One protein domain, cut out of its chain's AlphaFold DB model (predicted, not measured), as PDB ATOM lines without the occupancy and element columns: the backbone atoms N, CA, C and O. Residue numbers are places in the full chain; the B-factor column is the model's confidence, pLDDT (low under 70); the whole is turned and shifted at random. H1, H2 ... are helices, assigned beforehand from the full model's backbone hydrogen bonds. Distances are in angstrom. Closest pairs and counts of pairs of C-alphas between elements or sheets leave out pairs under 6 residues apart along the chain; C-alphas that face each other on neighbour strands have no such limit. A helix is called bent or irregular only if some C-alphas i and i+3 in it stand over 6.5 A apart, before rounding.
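What this domain is: This is residues 147 to 219 of the 225 residues of the protein "Fanciful K+ uptake-b family" of Micromonas pusilla (strain CCMP1545) (UniProt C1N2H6). The longest helix, H3, and the first, H1, spread from each other as a narrow V, meeting where the later part of H1 passes the beginning of H3, and the kinked helix H2 crosses H1 on the side away from H3, so that H1 lies between the other two. Two long loops, residues 162 to 172 and residues 189 to 200, join the three helices, and two stretches stick out from the body: residues 189 to 196 of the second loop, and residues 213 to 219, where H3 runs out at the open side of the V. The printed part has 73 residues with three named helices, in the order H1, H2, H3 along the chain, and no named strand; the class is all helix. The whole is only just compact, close to loose, with a radius of gyration of the C-alphas of 13.5 A, and it spans 39 by 30 by 21 A along its main axes.

How they stand to each other: Start with H3, residues 201 to 218, and look from there to H1, residues 147 to 161. H3 touches H1 with residues 201 to 208 alone, and 10 pairs of C-alphas of the two helices are within 8 A. Their closest C-alphas are those of Phe 155 and Gly 205, 5.4 A apart. The two run opposite ways at a steep tilt of 37 degrees, only just past shallow, and their centres are 11.9 A apart. From H1 move on to H2, residues 173 to 188. H1 touches H2 with residues 153 to 157 alone, and H2 touches H1 with residues 176 to 180 alone, in 6 pairs of C-alphas within 8 A. Here the closest C-alphas are those of Leu 154 and Thr 180, 6.7 A apart. The lines of H1 and H2 stand about perpendicular, at 82 degrees, with 10.5 A from centre to centre. H2 and H3 are apart, though they follow each other in the chain. H2 has a kink of 51 degrees near residue 182, and it is irregular, but only just: C-alphas 179 and 182 are 6.9 A apart, and its line is a rough one. In the backbones of H1 and H3, every O i to N i+4 pair is within hydrogen-bond range; in H2, 10 of 12 are.

Where its parts are: Find C-alpha 201 at (-40.121, 25.196, -44.455); from there H3 runs through 18 residues to C-alpha 218 at (-56.637, 8.548, -36.775), 24.7 A from first to last C-alpha. Go back to C-alpha 147 at (-39.294, 10.220, -40.554), where H1 begins; its 15 residues end at Thr 161, 21.1 A away from C-alpha to C-alpha. H2 begins at Trp 173, and its 16 residues reach Arg 188 with 20.1 A between the first and last C-alphas.

The domain as a whole: The two C-alphas farthest apart are those of Ile 194 and Asp 219, at 42.2 A, and both residues belong to the stretches that stand free. Without those stretches the body has 58 residues and spans 32 by 21 by 20 A, with a radius of gyration of 11.3 A. The first and last printed C-alphas, those of Ile 147 and Asp 219, are 17.5 A apart. The printed part has no cut. The links from H1 to H2, with 11 residues, and from H2 to H3, with 12, are both long; the C-alphas of residues 189 to 200 lie 8 to 19 A from the mean of the C-alphas. In the B-factor column of this predicted model, the mean pLDDT of the printed part is 75.5. Look there for the 23 residues under 70: residue 187, residues 190 to 198, residues 200 to 205, residues 208 to 209, residue 212 and residues 216 to 219. The mean is 81 for H1, 82 for H2 and 70 for H3.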
ATOM      1  N   ILE A 147     -38.745   9.134 -39.732       84.25
ATOM      2  CA  ILE A 147     -39.294  10.220 -40.554       84.25
ATOM      3  C   ILE A 147     -40.020  11.243 -39.673       84.25
ATOM      4  O   ILE A 147     -39.810  12.441 -39.839       84.25
ATOM      5  N   LYS A 148     -40.822  10.802 -38.694       78.31
ATOM      6  CA  LYS A 148     -41.490  11.710 -37.743       78.31
ATOM      7  C   LYS A 148     -40.484  12.549 -36.950       78.31
ATOM      8  O   LYS A 148     -40.664  13.759 -36.835       78.31
ATOM      9  N   LEU A 149     -39.416  11.929 -36.445       85.88
ATOM     10  CA  LEU A 149     -38.345  12.636 -35.740       85.88
ATOM     11  C   LEU A 149     -37.616  13.622 -36.669       85.88
ATOM     12  O   LEU A 149     -37.381  14.764 -36.288       85.88
ATOM     13  N   TYR A 150     -37.308  13.219 -37.902       84.50
ATOM     14  CA  TYR A 150     -36.658  14.080 -38.894       84.50
ATOM     15  C   TYR A 150     -37.508  15.310 -39.240       84.50
ATOM     16  O   TYR A 150     -36.997  16.428 -39.321       84.50
ATOM     17  N   LEU A 151     -38.823  15.126 -39.371       79.31
ATOM     18  CA  LEU A 151     -39.778  16.212 -39.584       79.31
ATOM     19  C   LEU A 151     -39.836  17.169 -38.385       79.31
ATOM     20  O   LEU A 151     -39.884  18.382 -38.583       79.31
ATOM     21  N   LEU A 152     -39.763  16.653 -37.153       80.44
ATOM     22  CA  LEU A 152     -39.637  17.481 -35.948       80.44
ATOM     23  C   LEU A 152     -38.334  18.298 -35.958       80.44
ATOM     24  O   LEU A 152     -38.356  19.483 -35.637       80.44
ATOM     25  N   LEU A 153     -37.207  17.703 -36.366       84.56
ATOM     26  CA  LEU A 153     -35.927  18.410 -36.497       84.56
ATOM     27  C   LEU A 153     -36.000  19.543 -37.533       84.56
ATOM     28  O   LEU A 153     -35.514  20.645 -37.270       84.56
ATOM     29  N   LEU A 154     -36.632  19.301 -38.686       81.06
ATOM     30  CA  LEU A 154     -36.868  20.344 -39.687       81.06
ATOM     31  C   LEU A 154     -37.771  21.456 -39.141       81.06
ATOM     32  O   LEU A 154     -37.468  22.628 -39.347       81.06
ATOM     33  N   PHE A 155     -38.823  21.115 -38.394       79.69
ATOM     34  CA  PHE A 155     -39.686  22.096 -37.733       79.69
ATOM     35  C   PHE A 155     -38.907  22.979 -36.745       79.69
ATOM     36  O   PHE A 155     -39.008  24.204 -36.796       79.69
ATOM     37  N   VAL A 156     -38.070  22.375 -35.896       81.38
ATOM     38  CA  VAL A 156     -37.209  23.116 -34.961       81.38
ATOM     39  C   VAL A 156     -36.240  24.026 -35.719       81.38
ATOM     40  O   VAL A 156     -36.121  25.197 -35.367       81.38
ATOM     41  N   ARG A 157     -35.587  23.544 -36.789       81.44
ATOM     42  CA  ARG A 157     -34.658  24.369 -37.585       81.44
ATOM     43  C   ARG A 157     -35.325  25.629 -38.117       81.44
ATOM     44  O   ARG A 157     -34.733  26.697 -38.035       81.44
ATOM     45  N   VAL A 158     -36.553  25.514 -38.602       77.81
ATOM     46  CA  VAL A 158     -37.330  26.667 -39.056       77.81
ATOM     47  C   VAL A 158     -37.638  27.628 -37.934       77.81
ATOM     48  O   VAL A 158     -37.430  28.828 -38.089       77.81
ATOM     49  N   LEU A 159     -38.125  27.109 -36.810       79.38
ATOM     50  CA  LEU A 159     -38.470  27.949 -35.677       79.38
ATOM     51  C   LEU A 159     -37.249  28.766 -35.240       79.38
ATOM     52  O   LEU A 159     -37.365  29.959 -35.002       79.38
ATOM     53  N   LEU A 160     -36.065  28.147 -35.251       77.56
ATOM     54  CA  LEU A 160     -34.793  28.800 -34.963       77.56
ATOM     55  C   LEU A 160     -34.344  29.816 -36.016       77.56
ATOM     56  O   LEU A 160     -33.712  30.799 -35.649       77.56
ATOM     57  N   THR A 161     -34.659  29.619 -37.299       75.31
ATOM     58  CA  THR A 161     -34.328  30.603 -38.355       75.31
ATOM     59  C   THR A 161     -35.059  31.927 -38.169       75.31
ATOM     60  O   THR A 161     -34.554  32.967 -38.579       75.31
ATOM     61  N   TRP A 162     -36.203  31.908 -37.481       73.12
ATOM     62  CA  TRP A 162     -36.937  33.114 -37.103       73.12
ATOM     63  C   TRP A 162     -36.324  33.841 -35.900       73.12
ATOM     64  O   TRP A 162     -36.677  34.989 -35.645       73.12
ATOM     65  N   PHE A 163     -35.398  33.208 -35.168       78.75
ATOM     66  CA  PHE A 163     -34.675  33.837 -34.067       78.75
ATOM     67  C   PHE A 163     -33.311  34.357 -34.554       78.75
ATOM     68  O   PHE A 163     -32.367  33.578 -34.698       78.75
ATOM     69  N   PRO A 164     -33.146  35.680 -34.741       72.75
ATOM     70  CA  PRO A 164     -31.910  36.256 -35.279       72.75
ATOM     71  C   PRO A 164     -30.705  36.174 -34.323       72.75
ATOM     72  O   PRO A 164     -29.585  36.453 -34.733       72.75
ATOM     73  N   ASN A 165     -30.911  35.785 -33.058       82.31
ATOM     74  CA  ASN A 165     -29.884  35.749 -32.010       82.31
ATOM     75  C   ASN A 165     -29.374  34.325 -31.689       82.31
ATOM     76  O   ASN A 165     -28.831  34.088 -30.611       82.31
ATOM     77  N   VAL A 166     -29.607  33.340 -32.566       81.81
ATOM     78  CA  VAL A 166     -29.158  31.954 -32.344       81.81
ATOM     79  C   VAL A 166     -27.781  31.721 -32.965       81.81
ATOM     80  O   VAL A 166     -27.603  31.786 -34.182       81.81
ATOM     81  N   ASP A 167     -26.814  31.354 -32.123       84.69
ATOM     82  CA  ASP A 167     -25.471  30.954 -32.545       84.69
ATOM     83  C   ASP A 167     -25.488  29.573 -33.231       84.69
ATOM     84  O   ASP A 167     -25.311  28.533 -32.593       84.69
ATOM     85  N   TRP A 168     -25.629  29.543 -34.557       81.50
ATOM     86  CA  TRP A 168     -25.631  28.305 -35.358       81.50
ATOM     87  C   TRP A 168     -24.334  27.485 -35.289       81.50
ATOM     88  O   TRP A 168     -24.323  26.318 -35.680       81.50
ATOM     89  N   MET A 169     -23.237  28.092 -34.834       82.25
ATOM     90  CA  MET A 169     -21.931  27.439 -34.690       82.25
ATOM     91  C   MET A 169     -21.761  26.737 -33.337       82.25
ATOM     92  O   MET A 169     -20.886  25.883 -33.201       82.25
ATOM     93  N   ARG A 170     -22.598  27.049 -32.337       87.38
ATOM     94  CA  ARG A 170     -22.566  26.367 -31.038       87.38
ATOM     95  C   ARG A 170     -23.329  25.043 -31.106       87.38
ATOM     96  O   ARG A 170     -24.350  24.917 -31.785       87.38
ATOM     97  N   GLN A 171     -22.845  24.034 -30.384       87.19
ATOM     98  CA  GLN A 171     -23.637  22.832 -30.114       87.19
ATOM     99  C   GLN A 171     -24.792  23.196 -29.167       87.19
ATOM    100  O   GLN A 171     -24.582  23.992 -28.250       87.19
ATOM    101  N   PRO A 172     -26.007  22.659 -29.375       85.94
ATOM    102  CA  PRO A 172     -26.366  21.552 -30.276       85.94
ATOM    103  C   PRO A 172     -26.755  21.961 -31.715       85.94
ATOM    104  O   PRO A 172     -26.952  21.095 -32.569       85.94
ATOM    105  N   TRP A 173     -26.846  23.256 -32.022       86.19
ATOM    106  CA  TRP A 173     -27.398  23.770 -33.287       86.19
ATOM    107  C   TRP A 173     -26.560  23.445 -34.526       86.19
ATOM    108  O   TRP A 173     -27.113  23.209 -35.601       86.19
ATOM    109  N   SER A 174     -25.239  23.348 -34.364       86.19
ATOM    110  CA  SER A 174     -24.329  22.915 -35.434       86.19
ATOM    111  C   SER A 174     -24.660  21.505 -35.953       86.19
ATOM    112  O   SER A 174     -24.657  21.268 -37.160       86.19
ATOM    113  N   ILE A 175     -25.051  20.582 -35.064       88.69
ATOM    114  CA  ILE A 175     -25.432  19.208 -35.435       88.69
ATOM    115  C   ILE A 175     -26.771  19.212 -36.177       88.69
ATOM    116  O   ILE A 175     -26.917  18.558 -37.209       88.69
ATOM    117  N   LEU A 176     -27.741  19.995 -35.691       87.81
ATOM    118  CA  LEU A 176     -29.038  20.142 -36.349       87.81
ATOM    119  C   LEU A 176     -28.873  20.637 -37.789       87.81
ATOM    120  O   LEU A 176     -29.505  20.110 -38.705       87.81
ATOM    121  N   ARG A 177     -27.984  21.611 -38.000       84.56
ATOM    122  CA  ARG A 177     -27.624  22.107 -39.328       84.56
ATOM    123  C   ARG A 177     -27.032  20.998 -40.203       84.56
ATOM    124  O   ARG A 177     -27.539  20.779 -41.291       84.56
ATOM    125  N   GLN A 178     -26.057  20.236 -39.717       87.31
ATOM    126  CA  GLN A 178     -25.451  19.145 -40.497       87.31
ATOM    127  C   GLN A 178     -26.464  18.069 -40.928       87.31
ATOM    128  O   GLN A 178     -26.409  17.595 -42.060       87.31
ATOM    129  N   ILE A 179     -27.422  17.714 -40.063       88.44
ATOM    130  CA  ILE A 179     -28.454  16.699 -40.357       88.44
ATOM    131  C   ILE A 179     -29.487  17.201 -41.384       88.44
ATOM    132  O   ILE A 179     -30.048  16.425 -42.163       88.44
ATOM    133  N   THR A 180     -29.760  18.503 -41.393       84.75
ATOM    134  CA  THR A 180     -30.803  19.120 -42.231       84.75
ATOM    135  C   THR A 180     -30.259  19.730 -43.526       84.75
ATOM    136  O   THR A 180     -31.004  19.874 -44.495       84.75
ATOM    137  N   ASP A 181     -28.960  20.026 -43.590       85.38
ATOM    138  CA  ASP A 181     -28.273  20.557 -44.766       85.38
ATOM    139  C   ASP A 181     -28.392  19.678 -46.031       85.38
ATOM    140  O   ASP A 181     -28.645  20.265 -47.080       85.38
ATOM    141  N   PRO A 182     -28.306  18.325 -46.022       85.38
ATOM    142  CA  PRO A 182     -28.477  17.534 -47.251       85.38
ATOM    143  C   PRO A 182     -29.886  17.649 -47.847       85.38
ATOM    144  O   PRO A 182     -30.035  17.717 -49.066       85.38
ATOM    145  N   TYR A 183     -30.916  17.731 -46.997       80.25
ATOM    146  CA  TYR A 183     -32.291  17.980 -47.432       80.25
ATOM    147  C   TYR A 183     -32.399  19.375 -48.040       80.25
ATOM    148  O   TYR A 183     -32.837  19.516 -49.176       80.25
ATOM    149  N   LEU A 184     -31.902  20.401 -47.344       76.50
ATOM    150  CA  LEU A 184     -31.931  21.775 -47.845       76.50
ATOM    151  C   LEU A 184     -31.127  21.953 -49.133       76.50
ATOM    152  O   LEU A 184     -31.566  22.689 -50.006       76.50
ATOM    153  N   ASN A 185     -29.991  21.274 -49.291       79.44
ATOM    154  CA  ASN A 185     -29.187  21.346 -50.508       79.44
ATOM    155  C   ASN A 185     -29.955  20.808 -51.728       79.44
ATOM    156  O   ASN A 185     -29.835  21.348 -52.826       79.44
ATOM    157  N   LEU A 186     -30.813  19.804 -51.522       78.38
ATOM    158  CA  LEU A 186     -31.686  19.268 -52.564       78.38
ATOM    159  C   LEU A 186     -32.753  20.287 -53.006       78.38
ATOM    160  O   LEU A 186     -32.978  20.446 -54.202       78.38
ATOM    161  N   PHE A 187     -33.363  21.029 -52.069       69.25
ATOM    162  CA  PHE A 187     -34.350  22.077 -52.398       69.25
ATOM    163  C   PHE A 187     -33.712  23.379 -52.892       69.25
ATOM    164  O   PHE A 187     -34.296  24.067 -53.725       69.25
ATOM    165  N   ARG A 188     -32.503  23.709 -52.427       71.38
ATOM    166  CA  ARG A 188     -31.738  24.884 -52.875       71.38
ATOM    167  C   ARG A 188     -31.300  24.771 -54.327       71.38
ATOM    168  O   ARG A 188     -31.288  25.773 -55.025       71.38
ATOM    169  N   ASN A 189     -31.014  23.562 -54.805       71.62
ATOM    170  CA  ASN A 189     -30.745  23.338 -56.226       71.62
ATOM    171  C   ASN A 189     -31.989  23.527 -57.110       71.62
ATOM    172  O   ASN A 189     -31.852  23.689 -58.320       71.62
ATOM    173  N   LEU A 190     -33.192  23.506 -56.529       69.44
ATOM    174  CA  LEU A 190     -34.450  23.638 -57.260       69.44
ATOM    175  C   LEU A 190     -34.965  25.089 -57.318       69.44
ATOM    176  O   LEU A 190     -35.772  25.406 -58.188       69.44
ATOM    177  N   ILE A 191     -34.518  25.974 -56.416       63.16
ATOM    178  CA  ILE A 191     -35.012  27.355 -56.295       63.16
ATOM    179  C   ILE A 191     -33.835  28.341 -56.418       63.16
ATOM    180  O   ILE A 191     -32.906  28.266 -55.613       63.16
ATOM    181  N   PRO A 192     -33.863  29.295 -57.373       58.25
ATOM    182  CA  PRO A 192     -32.830  30.317 -57.519       58.25
ATOM    183  C   PRO A 192     -32.544  31.057 -56.191       58.25
ATOM    184  O   PRO A 192     -33.486  31.478 -55.516       58.25
ATOM    185  N   PRO A 193     -31.266  31.274 -55.818       62.12
ATOM    186  CA  PRO A 193     -30.820  31.695 -54.477       62.12
ATOM    187  C   PRO A 193     -31.160  33.144 -54.071       62.12
ATOM    188  O   PRO A 193     -30.647  33.646 -53.074       62.12
ATOM    189  N   ILE A 194     -32.038  33.824 -54.813       61.59
ATOM    190  CA  ILE A 194     -32.476  35.207 -54.556       61.59
ATOM    191  C   ILE A 194     -33.250  35.374 -53.238       61.59
ATOM    192  O   ILE A 194     -33.331  36.480 -52.716       61.59
ATOM    193  N   MET A 195     -33.765  34.287 -52.660       59.25
ATOM    194  CA  MET A 195     -34.443  34.287 -51.359       59.25
ATOM    195  C   MET A 195     -33.450  33.935 -50.251       59.25
ATOM    196  O   MET A 195     -33.485  32.854 -49.664       59.25
ATOM    197  N   GLY A 196     -32.504  34.842 -50.006       61.81
ATOM    198  CA  GLY A 196     -31.521  34.705 -48.938       61.81
ATOM    199  C   GLY A 196     -32.203  34.482 -47.585       61.81
ATOM    200  O   GLY A 196     -32.847  35.380 -47.059       61.81
ATOM    201  N   GLN A 197     -32.025  33.283 -47.026       61.41
ATOM    202  CA  GLN A 197     -32.355  32.892 -45.644       61.41
ATOM    203  C   GLN A 197     -33.844  32.792 -45.259       61.41
ATOM    204  O   GLN A 197     -34.135  32.342 -44.153       61.41
ATOM    205  N   ILE A 198     -34.792  33.140 -46.133       60.34
ATOM    206  CA  ILE A 198     -36.222  32.914 -45.870       60.34
ATOM    207  C   ILE A 198     -36.551  31.464 -46.241       60.34
ATOM    208  O   ILE A 198     -36.917  31.148 -47.372       60.34
ATOM    209  N   ASP A 199     -36.363  30.560 -45.281       70.56
ATOM    210  CA  ASP A 199     -36.708  29.151 -45.439       70.56
ATOM    211  C   ASP A 199     -38.245  29.017 -45.573       70.56
ATOM    212  O   ASP A 199     -38.978  29.442 -44.687       70.56
ATOM    213  N   PHE A 200     -38.754  28.421 -46.667       64.56
ATOM    214  CA  PHE A 200     -40.194  28.127 -46.902       64.56
ATOM    215  C   PHE A 200     -40.724  26.936 -46.092       64.56
ATOM    216  O   PHE A 200     -41.912  26.598 -46.097       64.56
ATOM    217  N   THR A 201     -39.835  26.314 -45.335       65.25
ATOM    218  CA  THR A 201     -40.121  25.196 -44.455       65.25
ATOM    219  C   THR A 201     -41.161  25.496 -43.344       65.25
ATOM    220  O   THR A 201     -41.789  24.525 -42.936       65.25
ATOM    221  N   PRO A 202     -41.485  26.733 -42.876       65.69
ATOM    222  CA  PRO A 202     -42.613  26.955 -41.958       65.69
ATOM    223  C   PRO A 202     -43.957  26.512 -42.538       65.69
ATOM    224  O   PRO A 202     -44.770  25.923 -41.831       65.69
ATOM    225  N   ILE A 203     -44.176  26.735 -43.836       68.50
ATOM    226  CA  ILE A 203     -45.401  26.321 -44.533       68.50
ATOM    227  C   ILE A 203     -45.466  24.792 -44.613       68.50
ATOM    228  O   ILE A 203     -46.510  24.192 -44.348       68.50
ATOM    229  N   LEU A 204     -44.330  24.152 -44.903       65.75
ATOM    230  CA  LEU A 204     -44.219  22.694 -44.901       65.75
ATOM    231  C   LEU A 204     -44.402  22.117 -43.485       65.75
ATOM    232  O   LEU A 204     -45.089  21.117 -43.313       65.75
ATOM    233  N   GLY A 205     -43.843  22.773 -42.466       68.31
ATOM    234  CA  GLY A 205     -43.958  22.408 -41.057       68.31
ATOM    235  C   GLY A 205     -45.405  22.447 -40.575       68.31
ATOM    236  O   GLY A 205     -45.855  21.488 -39.957       68.31
ATOM    237  N   PHE A 206     -46.167  23.482 -40.937       70.00
ATOM    238  CA  PHE A 206     -47.609  23.532 -40.674       70.00
ATOM    239  C   PHE A 206     -48.371  22.419 -41.402       70.00
ATOM    240  O   PHE A 206     -49.203  21.749 -40.792       70.00
ATOM    241  N   MET A 207     -48.077  22.170 -42.679       75.00
ATOM    242  CA  MET A 207     -48.733  21.105 -43.450       75.00
ATOM    243  C   MET A 207     -48.476  19.719 -42.838       75.00
ATOM    244  O   MET A 207     -49.392  18.909 -42.692       75.00
ATOM    245  N   VAL A 208     -47.234  19.470 -42.427       67.56
ATOM    246  CA  VAL A 208     -46.806  18.216 -41.811       67.56
ATOM    247  C   VAL A 208     -47.341  18.077 -40.391       67.56
ATOM    248  O   VAL A 208     -47.780  16.991 -40.034       67.56
ATOM    249  N   LEU A 209     -47.359  19.142 -39.586       68.94
ATOM    250  CA  LEU A 209     -47.919  19.103 -38.235       68.94
ATOM    251  C   LEU A 209     -49.419  18.799 -38.277       68.94
ATOM    252  O   LEU A 209     -49.899  17.976 -37.504       68.94
ATOM    253  N   GLN A 210     -50.142  19.371 -39.242       75.31
ATOM    254  CA  GLN A 210     -51.553  19.062 -39.468       75.31
ATOM    255  C   GLN A 210     -51.763  17.632 -39.974       75.31
ATOM    256  O   GLN A 210     -52.736  16.978 -39.598       75.31
ATOM    257  N   PHE A 211     -50.855  17.112 -40.802       77.62
ATOM    258  CA  PHE A 211     -50.879  15.711 -41.216       77.62
ATOM    259  C   PHE A 211     -50.577  14.768 -40.045       77.62
ATOM    260  O   PHE A 211     -51.272  13.776 -39.859       77.62
ATOM    261  N   LEU A 212     -49.593  15.098 -39.210       68.94
ATOM    262  CA  LEU A 212     -49.214  14.314 -38.043       68.94
ATOM    263  C   LEU A 212     -50.321  14.325 -36.987       68.94
ATOM    264  O   LEU A 212     -50.654  13.264 -36.475       68.94
ATOM    265  N   ALA A 213     -50.945  15.475 -36.722       71.19
ATOM    266  CA  ALA A 213     -52.121  15.575 -35.863       71.19
ATOM    267  C   ALA A 213     -53.252  14.676 -36.378       71.19
ATOM    268  O   ALA A 213     -53.810  13.891 -35.619       71.19
ATOM    269  N   LYS A 214     -53.521  14.696 -37.689       75.94
ATOM    270  CA  LYS A 214     -54.508  13.800 -38.308       75.94
ATOM    271  C   LYS A 214     -54.127  12.325 -38.184       75.94
ATOM    272  O   LYS A 214     -54.996  11.524 -37.875       75.94
ATOM    273  N   VAL A 215     -52.858  11.965 -38.375       72.50
ATOM    274  CA  VAL A 215     -52.381  10.578 -38.245       72.50
ATOM    275  C   VAL A 215     -52.464  10.093 -36.795       72.50
ATOM    276  O   VAL A 215     -52.951   8.992 -36.555       72.50
ATOM    277  N   LEU A 216     -52.050  10.910 -35.823       65.44
ATOM    278  CA  LEU A 216     -52.142  10.584 -34.396       65.44
ATOM    279  C   LEU A 216     -53.596  10.480 -33.927       65.44
ATOM    280  O   LEU A 216     -53.916   9.590 -33.151       65.44
ATOM    281  N   SER A 217     -54.484  11.344 -34.418       68.94
ATOM    282  CA  SER A 217     -55.917  11.257 -34.118       68.94
ATOM    283  C   SER A 217     -56.625  10.127 -34.873       68.94
ATOM    284  O   SER A 217     -57.691   9.695 -34.444       68.94
ATOM    285  N   SER A 218     -56.059   9.642 -35.983       66.44
ATOM    286  CA  SER A 218     -56.637   8.548 -36.775       66.44
ATOM    287  C   SER A 218     -56.359   7.154 -36.216       66.44
ATOM    288  O   SER A 218     -57.032   6.212 -36.627       66.44
ATOM    289  N   ASP A 219     -55.405   7.011 -35.288       60.34
ATOM    290  CA  ASP A 219     -55.111   5.741 -34.626       60.34
ATOM    291  C   ASP A 219     -55.575   5.778 -33.153       60.34
ATOM    292  O   ASP A 219     -54.876   6.327 -32.296       60.34
TER     293      ASP A 219